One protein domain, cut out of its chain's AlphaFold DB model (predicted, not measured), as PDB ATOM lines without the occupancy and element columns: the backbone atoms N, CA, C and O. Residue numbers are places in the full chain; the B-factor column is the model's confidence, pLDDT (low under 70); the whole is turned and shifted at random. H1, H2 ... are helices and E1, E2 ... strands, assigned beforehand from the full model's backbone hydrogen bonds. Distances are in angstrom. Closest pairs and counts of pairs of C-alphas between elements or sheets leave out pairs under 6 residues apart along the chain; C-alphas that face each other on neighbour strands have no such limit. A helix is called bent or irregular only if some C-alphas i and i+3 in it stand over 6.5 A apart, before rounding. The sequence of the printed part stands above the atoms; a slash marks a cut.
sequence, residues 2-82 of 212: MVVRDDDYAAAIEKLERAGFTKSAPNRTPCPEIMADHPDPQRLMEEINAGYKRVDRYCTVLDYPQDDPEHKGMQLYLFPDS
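What this domain is: This is residues 2 to 82 of the 212 residues of an uncharacterized protein of Aspergillus brasiliensis (strain CBS 101740 / IMI 381727 / IBT 21946) (UniProt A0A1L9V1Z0). A small twisted sheet of four short strands has H1 packed along one face, and a wide loop through H2 and H3 reaches away to one side, returning by H4 at the sheet's rim. The 81 printed residues hold E1, H1, E2, H2, H3, H4, E3 and E4 along the chain, class mixed; the mixed sheet runs E1, E4, E3, E2. The whole is loose, with a radius of gyration of the C-alphas of 15.0 A, and flat, spanning 44 by 32 by 13 A.

How they stand to each other: Inner strands E3, residues 60 to 63, and E4, residues 75 to 80, form an antiparallel hairpin, with N 76 and O 62 within hydrogen-bond range at 2.8 A. Edge strand E1, residues 2 to 4, is parallel to E4, with N 4 and O 79 at 3.0 A. Edge strand E2, residues 22 to 24, is antiparallel to E3, with N 63 and O 22 at 2.8 A. H1, residues 6 to 18, is on the sheet at a height of 8.2 A, over E4 and E3, making two layers, helix on sheet; its closest C-alphas to E4 are Asp 6 and Pro 80, 5.0 A. E1, H1 and E2 form a split strand-helix-strand unit, two strands running the same way with E4 and E3 between them, its crossover right-handed. H4, residues 53 to 58, only grazes the sheet; its closest C-alphas to E4 are Tyr 58 and Phe 79, 6.8 A. H3, residues 41 to 50, and H4 meet only through their link. H2, residues 32 to 36, is close to but not clearly touching H3, closest C-alphas Met 35 and Pro 41, 5.6 A. Every O i to N i+4 pair is within hydrogen-bond range in H2, H3 and H4, and 7 of 9 in H1.

Where its parts are: E1 begins at C-alpha 2 (158.741, 144.454, 204.689), and E4, 16.4 A long, ends at C-alpha 80 (158.137, 144.350, 195.947). H1 measures 19.4 A and is irregular, C-alphas 7 and 10 being 7.4 A apart; H3 measures 14.2 A.

The domain as a whole: The C-alphas farthest apart, Asp 7 and Asp 37, are 45.3 A apart. The printed part has no cut; the link E3 to E4 is long, with 11 residues. Its mean pLDDT is 91.8, and no printed residue is under 70.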
ATOM      1  N   MET A   2     157.379 144.562 205.209       94.12
ATOM      2  CA  MET A   2     158.741 144.454 204.689       94.12
ATOM      3  C   MET A   2     158.724 144.739 203.193       94.12
ATOM      4  O   MET A   2     157.833 144.267 202.490       94.12
ATOM      5  N   VAL A   3     159.713 145.494 202.731       94.81
ATOM      6  CA  VAL A   3     159.950 145.752 201.312       94.81
ATOM      7  C   VAL A   3     161.241 145.049 200.931       94.81
ATOM      8  O   VAL A   3     162.230 145.117 201.666       94.81
ATOM      9  N   VAL A   4     161.221 144.345 199.810       94.25
ATOM     10  CA  VAL A   4     162.396 143.696 199.227       94.25
ATOM     11  C   VAL A   4     162.513 144.119 197.775       94.25
ATOM     12  O   VAL A   4     161.520 144.498 197.158       94.25
ATOM     13  N   ARG A   5     163.722 144.041 197.219       91.81
ATOM     14  CA  ARG A   5     163.906 144.272 195.787       91.81
ATOM     15  C   ARG A   5     163.074 143.285 194.981       91.81
ATOM     16  O   ARG A   5     162.917 142.134 195.391       91.81
ATOM     17  N   ASP A   6     162.609 143.720 193.819       92.88
ATOM     18  CA  ASP A   6     161.811 142.900 192.907       92.88
ATOM     19  C   ASP A   6     162.482 141.562 192.572       92.88
ATOM     20  O   ASP A   6     161.852 140.510 192.690       92.88
ATOM     21  N   ASP A   7     163.783 141.583 192.267       93.31
ATOM     22  CA  ASP A   7     164.571 140.382 191.946       93.31
ATOM     23  C   ASP A   7     164.640 139.376 193.108       93.31
ATOM     24  O   ASP A   7     164.750 138.166 192.897       93.31
ATOM     25  N   ASP A   8     164.545 139.866 194.346       93.81
ATOM     26  CA  ASP A   8     164.593 139.051 195.558       93.81
ATOM     27  C   ASP A   8     163.194 138.626 196.035       93.81
ATOM     28  O   ASP A   8     163.089 137.811 196.954       93.81
ATOM     29  N   TYR A   9     162.115 139.136 195.431       95.50
ATOM     30  CA  TYR A   9     160.749 138.983 195.938       95.50
ATOM     31  C   TYR A   9     160.320 137.515 196.049       95.50
ATOM     32  O   TYR A   9     159.921 137.050 197.120       95.50
ATOM     33  N   ALA A  10     160.483 136.745 194.970       97.31
ATOM     34  CA  ALA A  10     160.137 135.324 194.959       97.31
ATOM     35  C   ALA A  10     160.997 134.509 195.943       97.31
ATOM     36  O   ALA A  10     160.484 133.653 196.667       97.31
ATOM     37  N   ALA A  11     162.296 134.810 196.019       97.62
ATOM     38  CA  ALA A  11     163.216 134.132 196.927       97.62
ATOM     39  C   ALA A  11     162.924 134.465 198.401       97.62
ATOM     40  O   ALA A  11     163.067 133.602 199.269       97.62
ATOM     41  N   ALA A  12     162.510 135.698 198.700       96.94
ATOM     42  CA  ALA A  12     162.100 136.116 200.035       96.94
ATOM     43  C   ALA A  12     160.849 135.356 200.494       96.94
ATOM     44  O   ALA A  12     160.834 134.846 201.613       96.94
ATOM     45  N   ILE A  13     159.851 135.204 199.616       97.81
ATOM     46  CA  ILE A  13     158.650 134.402 199.888       97.81
ATOM     47  C   ILE A  13     159.030 132.955 200.216       97.81
ATOM     48  O   ILE A  13     158.631 132.443 201.258       97.81
ATOM     49  N   GLU A  14     159.849 132.310 199.380       98.12
ATOM     50  CA  GLU A  14     160.253 130.913 199.597       98.12
ATOM     51  C   GLU A  14     161.033 130.734 200.913       98.12
ATOM     52  O   GLU A  14     160.872 129.741 201.628       98.12
ATOM     53  N   LYS A  15     161.890 131.702 201.263       97.38
ATOM     54  CA  LYS A  15     162.626 131.693 202.535       97.38
ATOM     55  C   LYS A  15     161.691 131.828 203.734       97.38
ATOM     56  O   LYS A  15     161.892 131.113 204.711       97.38
ATOM     57  N   LEU A  16     160.691 132.705 203.658       96.25
ATOM     58  CA  LEU A  16     159.690 132.874 204.713       96.25
ATOM     59  C   LEU A  16     158.843 131.606 204.874       96.25
ATOM     60  O   LEU A  16     158.688 131.121 205.991       96.25
ATOM     61  N   GLU A  17     158.388 131.006 203.774       96.88
ATOM     62  CA  GLU A  17     157.650 129.736 203.812       96.88
ATOM     63  C   GLU A  17     158.482 128.616 204.451       96.88
ATOM     64  O   GLU A  17     158.008 127.891 205.326       96.88
ATOM     65  N   ARG A  18     159.770 128.516 204.096       96.94
ATOM     66  CA  ARG A  18     160.696 127.550 204.708       96.94
ATOM     67  C   ARG A  18     160.957 127.838 206.194       96.94
ATOM     68  O   ARG A  18     161.278 126.912 206.935       96.94
ATOM     69  N   ALA A  19     160.815 129.088 206.628       94.25
ATOM     70  CA  ALA A  19     160.906 129.498 208.028       94.25
ATOM     71  C   ALA A  19     159.597 129.285 208.817       94.25
ATOM     72  O   ALA A  19     159.535 129.649 209.987       94.25
ATOM     73  N   GLY A  20     158.567 128.689 208.204       94.00
ATOM     74  CA  GLY A  20     157.307 128.337 208.865       94.00
ATOM     75  C   GLY A  20     156.196 129.379 208.728       94.00
ATOM     76  O   GLY A  20     155.125 129.189 209.299       94.00
ATOM     77  N   PHE A  21     156.417 130.459 207.975       95.19
ATOM     78  CA  PHE A  21     155.347 131.394 207.631       95.19
ATOM     79  C   PHE A  21     154.405 130.754 206.609       95.19
ATOM     80  O   PHE A  21     154.841 130.020 205.721       95.19
ATOM     81  N   THR A  22     153.115 131.067 206.678       95.25
ATOM     82  CA  THR A  22     152.121 130.516 205.744       95.25
ATOM     83  C   THR A  22     151.423 131.626 204.985       95.25
ATOM     84  O   THR A  22     150.889 132.540 205.605       95.25
ATOM     85  N   LYS A  23     151.388 131.543 203.650       96.56
ATOM     86  CA  LYS A  23     150.614 132.483 202.828       96.56
ATOM     87  C   LYS A  23     149.152 132.504 203.263       96.56
ATOM     88  O   LYS A  23     148.540 131.450 203.435       96.56
ATOM     89  N   SER A  24     148.597 133.699 203.385       95.12
ATOM     90  CA  SER A  24     147.232 133.918 203.845       95.12
ATOM     91  C   SER A  24     146.590 135.096 203.118       95.12
ATOM     92  O   SER A  24     147.228 135.808 202.341       95.12
ATOM     93  N   ALA A  25     145.288 135.271 203.330       92.50
ATOM     94  CA  ALA A  25     144.596 136.475 202.899       92.50
ATOM     95  C   ALA A  25     144.807 137.594 203.938       92.50
ATOM     96  O   ALA A  25     144.872 137.299 205.136       92.50
ATOM     97  N   PRO A  26     144.852 138.870 203.515       93.44
ATOM     98  CA  PRO A  26     144.835 139.999 204.436       93.44
ATOM     99  C   PRO A  26     143.675 139.899 205.438       93.44
ATOM    100  O   PRO A  26     142.509 139.783 205.055       93.44
ATOM    101  N   ASN A  27     143.977 139.988 206.729       91.12
ATOM    102  CA  ASN A  27     142.978 140.083 207.780       91.12
ATOM    103  C   ASN A  27     142.657 141.556 208.043       91.12
ATOM    104  O   ASN A  27     143.427 142.281 208.670       91.12
ATOM    105  N   ARG A  28     141.490 141.981 207.561       90.12
ATOM    106  CA  ARG A  28     140.935 143.328 207.769       90.12
ATOM    107  C   ARG A  28     139.613 143.292 208.515       90.12
ATOM    108  O   ARG A  28     138.813 144.213 208.389       90.12
ATOM    109  N   THR A  29     139.359 142.200 209.230       88.56
ATOM    110  CA  THR A  29     138.094 142.004 209.930       88.56
ATOM    111  C   THR A  29     137.947 143.111 210.977       88.56
ATOM    112  O   THR A  29     138.824 143.237 211.838       88.56
ATOM    113  N   PRO A  30     136.883 143.931 210.915       86.69
ATOM    114  CA  PRO A  30     136.584 144.894 211.965       86.69
ATOM    115  C   PRO A  30     136.400 144.195 213.314       86.69
ATOM    116  O   PRO A  30     136.219 142.976 213.381       86.69
ATOM    117  N   CYS A  31     136.395 144.974 214.397       86.62
ATOM    118  CA  CYS A  31     136.096 144.437 215.720       86.62
ATOM    119  C   CYS A  31     134.775 143.634 215.694       86.62
ATOM    120  O   CYS A  31     133.817 144.084 215.052       86.62
ATOM    121  N   PRO A  32     134.696 142.471 216.370       86.38
ATOM    122  CA  PRO A  32     133.519 141.604 216.325       86.38
ATOM    123  C   PRO A  32     132.208 142.312 216.676       86.38
ATOM    124  O   PRO A  32     131.174 141.987 216.104       86.38
ATOM    125  N   GLU A  33     132.255 143.304 217.565       88.94
ATOM    126  CA  GLU A  33     131.104 144.117 217.961       88.94
ATOM    127  C   GLU A  33     130.566 144.945 216.785       88.94
ATOM    128  O   GLU A  33     129.363 144.991 216.556       88.94
ATOM    129  N   ILE A  34     131.459 145.530 215.978       84.75
ATOM    130  CA  ILE A  34     131.088 146.300 214.779       84.75
ATOM    131  C   ILE A  34     130.461 145.371 213.735       84.75
ATOM    132  O   ILE A  34     129.491 145.738 213.076       84.75
ATOM    133  N   MET A  35     131.007 144.162 213.591       86.25
ATOM    134  CA  MET A  35     130.508 143.166 212.641       86.25
ATOM    135  C   MET A  35     129.145 142.600 213.050       86.25
ATOM    136  O   MET A  35     128.301 142.387 212.185       86.25
ATOM    137  N   ALA A  36     128.926 142.352 214.344       86.75
ATOM    138  CA  ALA A  36     127.681 141.785 214.857       86.75
ATOM    139  C   ALA A  36     126.487 142.738 214.690       86.75
ATOM    140  O   ALA A  36     125.377 142.282 214.417       86.75
ATOM    141  N   ASP A  37     126.732 144.043 214.808       88.25
ATOM    142  CA  ASP A  37     125.700 145.077 214.721       88.25
ATOM    143  C   ASP A  37     125.461 145.580 213.281       88.25
ATOM    144  O   ASP A  37     124.543 146.372 213.044       88.25
ATOM    145  N   HIS A  38     126.264 145.142 212.299       88.50
ATOM    146  CA  HIS A  38     126.130 145.602 210.917       88.50
ATOM    147  C   HIS A  38     124.993 144.862 210.185       88.50
ATOM    148  O   HIS A  38     124.954 143.632 210.198       88.50
ATOM    149  N   PRO A  39     124.091 145.571 209.476       92.25
ATOM    150  CA  PRO A  39     122.960 144.946 208.780       92.25
ATOM    151  C   PRO A  39     123.379 144.000 207.645       92.25
ATOM    152  O   PRO A  39     122.617 143.111 207.277       92.25
ATOM    153  N   ASP A  40     124.578 144.191 207.092       93.50
ATOM    154  CA  ASP A  40     125.166 143.325 206.068       93.50
ATOM    155  C   ASP A  40     126.691 143.228 206.255       93.50
ATOM    156  O   ASP A  40     127.448 144.023 205.685       93.50
ATOM    157  N   PRO A  41     127.175 142.328 207.127       90.25
ATOM    158  CA  PRO A  41     128.603 142.220 207.426       90.25
ATOM    159  C   PRO A  41     129.429 141.776 206.213       90.25
ATOM    160  O   PRO A  41     130.610 142.100 206.111       90.25
ATOM    161  N   GLN A  42     128.816 141.049 205.276       90.88
ATOM    162  CA  GLN A  42     129.501 140.557 204.086       90.88
ATOM    163  C   GLN A  42     129.778 141.699 203.110       90.88
ATOM    164  O   GLN A  42     130.922 141.876 202.691       90.88
ATOM    165  N   ARG A  43     128.773 142.537 202.840       92.31
ATOM    166  CA  ARG A  43     128.957 143.747 202.033       92.31
ATOM    167  C   ARG A  43     129.961 144.713 202.658       92.31
ATOM    168  O   ARG A  43     130.776 145.276 201.936       92.31
ATOM    169  N   LEU A  44     129.955 144.868 203.985       90.94
ATOM    170  CA  LEU A  44     130.960 145.680 204.681       90.94
ATOM    171  C   LEU A  44     132.384 145.183 204.384       90.94
ATOM    172  O   LEU A  44     133.264 145.978 204.065       90.94
ATOM    173  N   MET A  45     132.611 143.867 204.437       92.38
ATOM    174  CA  MET A  45     133.915 143.284 204.103       92.38
ATOM    175  C   MET A  45     134.288 143.475 202.629       92.38
ATOM    176  O   MET A  45     135.457 143.710 202.323       92.38
ATOM    177  N   GLU A  46     133.325 143.387 201.711       92.12
ATOM    178  CA  GLU A  46     133.552 143.663 200.287       92.12
ATOM    179  C   GLU A  46     133.945 145.126 200.047       92.12
ATOM    180  O   GLU A  46     134.894 145.386 199.307       92.12
ATOM    181  N   GLU A  47     133.271 146.070 200.708       90.94
ATOM    182  CA  GLU A  47     133.572 147.504 200.641       90.94
ATOM    183  C   GLU A  47     134.954 147.816 201.233       90.94
ATOM    184  O   GLU A  47     135.741 148.524 200.600       90.94
ATOM    185  N   ILE A  48     135.300 147.225 202.384       91.88
ATOM    186  CA  ILE A  48     136.639 147.346 202.975       91.88
ATOM    187  C   ILE A  48     137.691 146.840 201.990       91.88
ATOM    188  O   ILE A  48     138.613 147.576 201.651       91.88
ATOM    189  N   ASN A  49     137.556 145.608 201.493       92.81
ATOM    190  CA  ASN A  49     138.546 145.010 200.596       92.81
ATOM    191  C   ASN A  49     138.627 145.727 199.242       92.81
ATOM    192  O   ASN A  49     139.698 145.764 198.634       92.81
ATOM    193  N   ALA A  50     137.536 146.343 198.773       91.62
ATOM    194  CA  ALA A  50     137.547 147.131 197.547       91.62
ATOM    195  C   ALA A  50     138.574 148.270 197.596       91.62
ATOM    196  O   ALA A  50     139.229 148.524 196.585       91.62
ATOM    197  N   GLY A  51     138.776 148.874 198.770       91.75
ATOM    198  CA  GLY A  51     139.756 149.934 198.994       91.75
ATOM    199  C   GLY A  51     141.226 149.494 199.011       91.75
ATOM    200  O   GLY A  51     142.096 150.358 199.086       91.75
ATOM    201  N   TYR A  52     141.510 148.187 198.940       93.25
ATOM    202  CA  TYR A  52     142.867 147.616 198.970       93.25
ATOM    203  C   TYR A  52     143.182 146.735 197.750       93.25
ATOM    204  O   TYR A  52     144.211 146.064 197.712       93.25
ATOM    205  N   LYS A  53     142.326 146.730 196.721       91.38
ATOM    206  CA  LYS A  53     142.452 145.819 195.566       91.38
ATOM    207  C   LYS A  53     143.821 145.846 194.885       91.38
ATOM    208  O   LYS A  53     144.288 144.803 194.431       91.38
ATOM    209  N   ARG A  54     144.429 147.030 194.755       91.38
ATOM    210  CA  ARG A  54     145.726 147.185 194.091       91.38
ATOM    211  C   ARG A  54     146.849 146.644 194.967       91.38
ATOM    212  O   ARG A  54     147.553 145.743 194.523       91.38
ATOM    213  N   VAL A  55     146.951 147.076 196.224       92.75
ATOM    214  CA  VAL A  55     147.938 146.518 197.166       92.75
ATOM    215  C   VAL A  55     147.823 144.996 197.309       92.75
ATOM    216  O   VAL A  55     148.838 144.307 197.258       92.75
ATOM    217  N   ASP A  56     146.610 144.444 197.369       93.44
ATOM    218  CA  ASP A  56     146.389 142.992 197.456       93.44
ATOM    219  C   ASP A  56     146.874 142.216 196.230       93.44
ATOM    220  O   ASP A  56     147.154 141.024 196.325       93.44
ATOM    221  N   ARG A  57     146.982 142.875 195.073       92.75
ATOM    222  CA  ARG A  57     147.522 142.267 193.853       92.75
ATOM    223  C   ARG A  57     149.047 142.194 193.865       92.75
ATOM    224  O   ARG A  57     149.602 141.283 193.259       92.75
ATOM    225  N   TYR A  58     149.705 143.167 194.493       93.38
ATOM    226  CA  TYR A  58     151.160 143.323 194.432       93.38
ATOM    227  C   TYR A  58     151.882 142.820 195.683       93.38
ATOM    228  O   TYR A  58     153.065 142.501 195.603       93.38
ATOM    229  N   CYS A  59     151.205 142.731 196.831       95.06
ATOM    230  CA  CYS A  59     151.800 142.224 198.062       95.06
ATOM    231  C   CYS A  59     151.480 140.743 198.306       95.06
ATOM    232  O   CYS A  59     150.478 140.202 197.845       95.06
ATOM    233  N   THR A  60     152.338 140.097 199.091       97.69
ATOM    234  CA  THR A  60     152.114 138.752 199.616       97.69
ATOM    235  C   THR A  60     151.930 138.880 201.115       97.69
ATOM    236  O   THR A  60     152.787 139.444 201.801       97.69
ATOM    237  N   VAL A  61     150.819 138.354 201.621       97.38
ATOM    238  CA  VAL A  61     150.543 138.298 203.055       97.38
ATOM    239  C   VAL A  61     150.882 136.910 203.570       97.38
ATOM    240  O   VAL A  61     150.511 135.904 202.962       97.38
ATOM    241  N   LEU A  62     151.626 136.860 204.670       96.69
ATOM    242  CA  LEU A  62     151.956 135.623 205.358       96.69
ATOM    243  C   LEU A  62     151.614 135.732 206.841       96.69
ATOM    244  O   LEU A  62     151.959 136.716 207.492       96.69
ATOM    245  N   ASP A  63     150.985 134.702 207.386       95.38
ATOM    246  CA  ASP A  63     150.794 134.567 208.825       95.38
ATOM    247  C   ASP A  63     152.117 134.173 209.488       95.38
ATOM    248  O   ASP A  63     152.901 133.386 208.943       95.38
ATOM    249  N   TYR A  64     152.359 134.727 210.676       94.06
ATOM    250  CA  TYR A  64     153.484 134.315 211.509       94.06
ATOM    251  C   TYR A  64     153.352 132.842 211.941       94.06
ATOM    252  O   TYR A  64     152.226 132.356 212.115       94.06
ATOM    253  N   PRO A  65     154.478 132.131 212.155       91.50
ATOM    254  CA  PRO A  65     154.463 130.764 212.673       91.50
ATOM    255  C   PRO A  65     153.645 130.658 213.971       91.50
ATOM    256  O   PRO A  65     153.808 131.467 214.884       91.50
ATOM    257  N   GLN A  66     152.768 129.652 214.071       82.50
ATOM    258  CA  GLN A  66     151.848 129.500 215.215       82.50
ATOM    259  C   GLN A  66     152.539 129.103 216.524       82.50
ATOM    260  O   GLN A  66     151.935 129.173 217.596       82.50
ATOM    261  N   ASP A  67     153.793 128.683 216.418       80.75
ATOM    262  CA  ASP A  67     154.626 128.190 217.507       80.75
ATOM    263  C   ASP A  67     155.044 129.322 218.460       80.75
ATOM    264  O   ASP A  67     155.509 129.056 219.569       80.75
ATOM    265  N   ASP A  68     154.861 130.577 218.035       73.25
ATOM    266  CA  ASP A  68     155.176 131.778 218.794       73.25
ATOM    267  C   ASP A  68     153.895 132.451 219.336       73.25
ATOM    268  O   ASP A  68     153.123 133.052 218.576       73.25
ATOM    269  N   PRO A  69     153.642 132.384 220.658       77.75
ATOM    270  CA  PRO A  69     152.480 133.011 221.276       77.75
ATOM    271  C   PRO A  69     152.449 134.538 221.147       77.75
ATOM    272  O   PRO A  69     151.356 135.102 221.151       77.75
ATOM    273  N   GLU A  70     153.606 135.206 221.053       82.00
ATOM    274  CA  GLU A  70     153.689 136.673 220.981       82.00
ATOM    275  C   GLU A  70     153.233 137.196 219.618       82.00
ATOM    276  O   GLU A  70     152.643 138.272 219.525       82.00
ATOM    277  N   HIS A  71     153.442 136.399 218.570       80.94
ATOM    278  CA  HIS A  71     153.125 136.756 217.189       80.94
ATOM    279  C   HIS A  71     151.848 136.080 216.673       80.94
ATOM    280  O   HIS A  71     151.508 136.174 215.489       80.94
ATOM    281  N   LYS A  72     151.097 135.411 217.556       81.12
ATOM    282  CA  LYS A  72     149.865 134.714 217.188       81.12
ATOM    283  C   LYS A  72     148.833 135.689 216.616       81.12
ATOM    284  O   LYS A  72     148.372 136.604 217.290       81.12
ATOM    285  N   GLY A  73     148.418 135.434 215.376       83.19
ATOM    286  CA  GLY A  73     147.450 136.268 214.660       83.19
ATOM    287  C   GLY A  73     148.055 137.506 213.991       83.19
ATOM    288  O   GLY A  73     147.308 138.293 213.413       83.19
ATOM    289  N   MET A  74     149.380 137.680 214.033       91.56
ATOM    290  CA  MET A  74     150.069 138.714 213.266       91.56
ATOM    291  C   MET A  74     150.282 138.277 211.817       91.56
ATOM    292  O   MET A  74     150.529 137.106 211.527       91.56
ATOM    293  N   GLN A  75     150.242 139.257 210.915       94.50
ATOM    294  CA  GLN A  75     150.498 139.064 209.494       94.50
ATOM    295  C   GLN A  75     151.674 139.918 209.028       94.50
ATOM    296  O   GLN A  75     151.754 141.118 209.307       94.50
ATOM    297  N   LEU A  76     152.578 139.298 208.280       95.12
ATOM    298  CA  LEU A  76     153.634 139.959 207.543       95.12
ATOM    299  C   LEU A  76     153.133 140.300 206.137       95.12
ATOM    300  O   LEU A  76     152.791 139.417 205.360       95.12
ATOM    301  N   TYR A  77     153.161 141.585 205.801       96.25
ATOM    302  CA  TYR A  77     152.953 142.060 204.435       96.25
ATOM    303  C   TYR A  77     154.312 142.274 203.771       96.25
ATOM    304  O   TYR A  77     155.094 143.114 204.239       96.25
ATOM    305  N   LEU A  78     154.576 141.510 202.713       97.38
ATOM    306  CA  LEU A  78     155.784 141.583 201.903       97.38
ATOM    307  C   LEU A  78     155.486 142.274 200.572       97.38
ATOM    308  O   LEU A  78     154.657 141.808 199.784       97.38
ATOM    309  N   PHE A  79     156.212 143.353 200.308       96.44
ATOM    310  CA  PHE A  79     156.050 144.188 199.127       96.44
ATOM    311  C   PHE A  79     157.280 144.114 198.220       96.44
ATOM    312  O   PHE A  79     158.406 144.114 198.733       96.44
ATOM    313  N   PRO A  80     157.077 144.071 196.895       95.44
ATOM    314  CA  PRO A  80     158.137 144.350 195.947       95.44
ATOM    315  C   PRO A  80     158.446 145.850 195.951       95.44
ATOM    316  O   PRO A  80     157.574 146.686 196.212       95.44
ATOM    317  N   ASP A  81     159.693 146.188 195.667       92.50
ATOM    318  CA  ASP A  81     160.150 147.568 195.681       92.50
ATOM    319  C   ASP A  81     159.498 148.428 194.599       92.50
ATOM    320  O   ASP A  81     159.070 149.536 194.904       92.50
ATOM    321  N   SER A  82     159.292 147.892 193.393       92.06
ATOM    322  CA  SER A  82     158.565 148.583 192.317       92.06
ATOM    323  C   SER A  82     157.172 149.087 192.712       92.06
ATOM    324  O   SER A  82     156.663 150.029 192.111       92.06
TER     325      SER A  82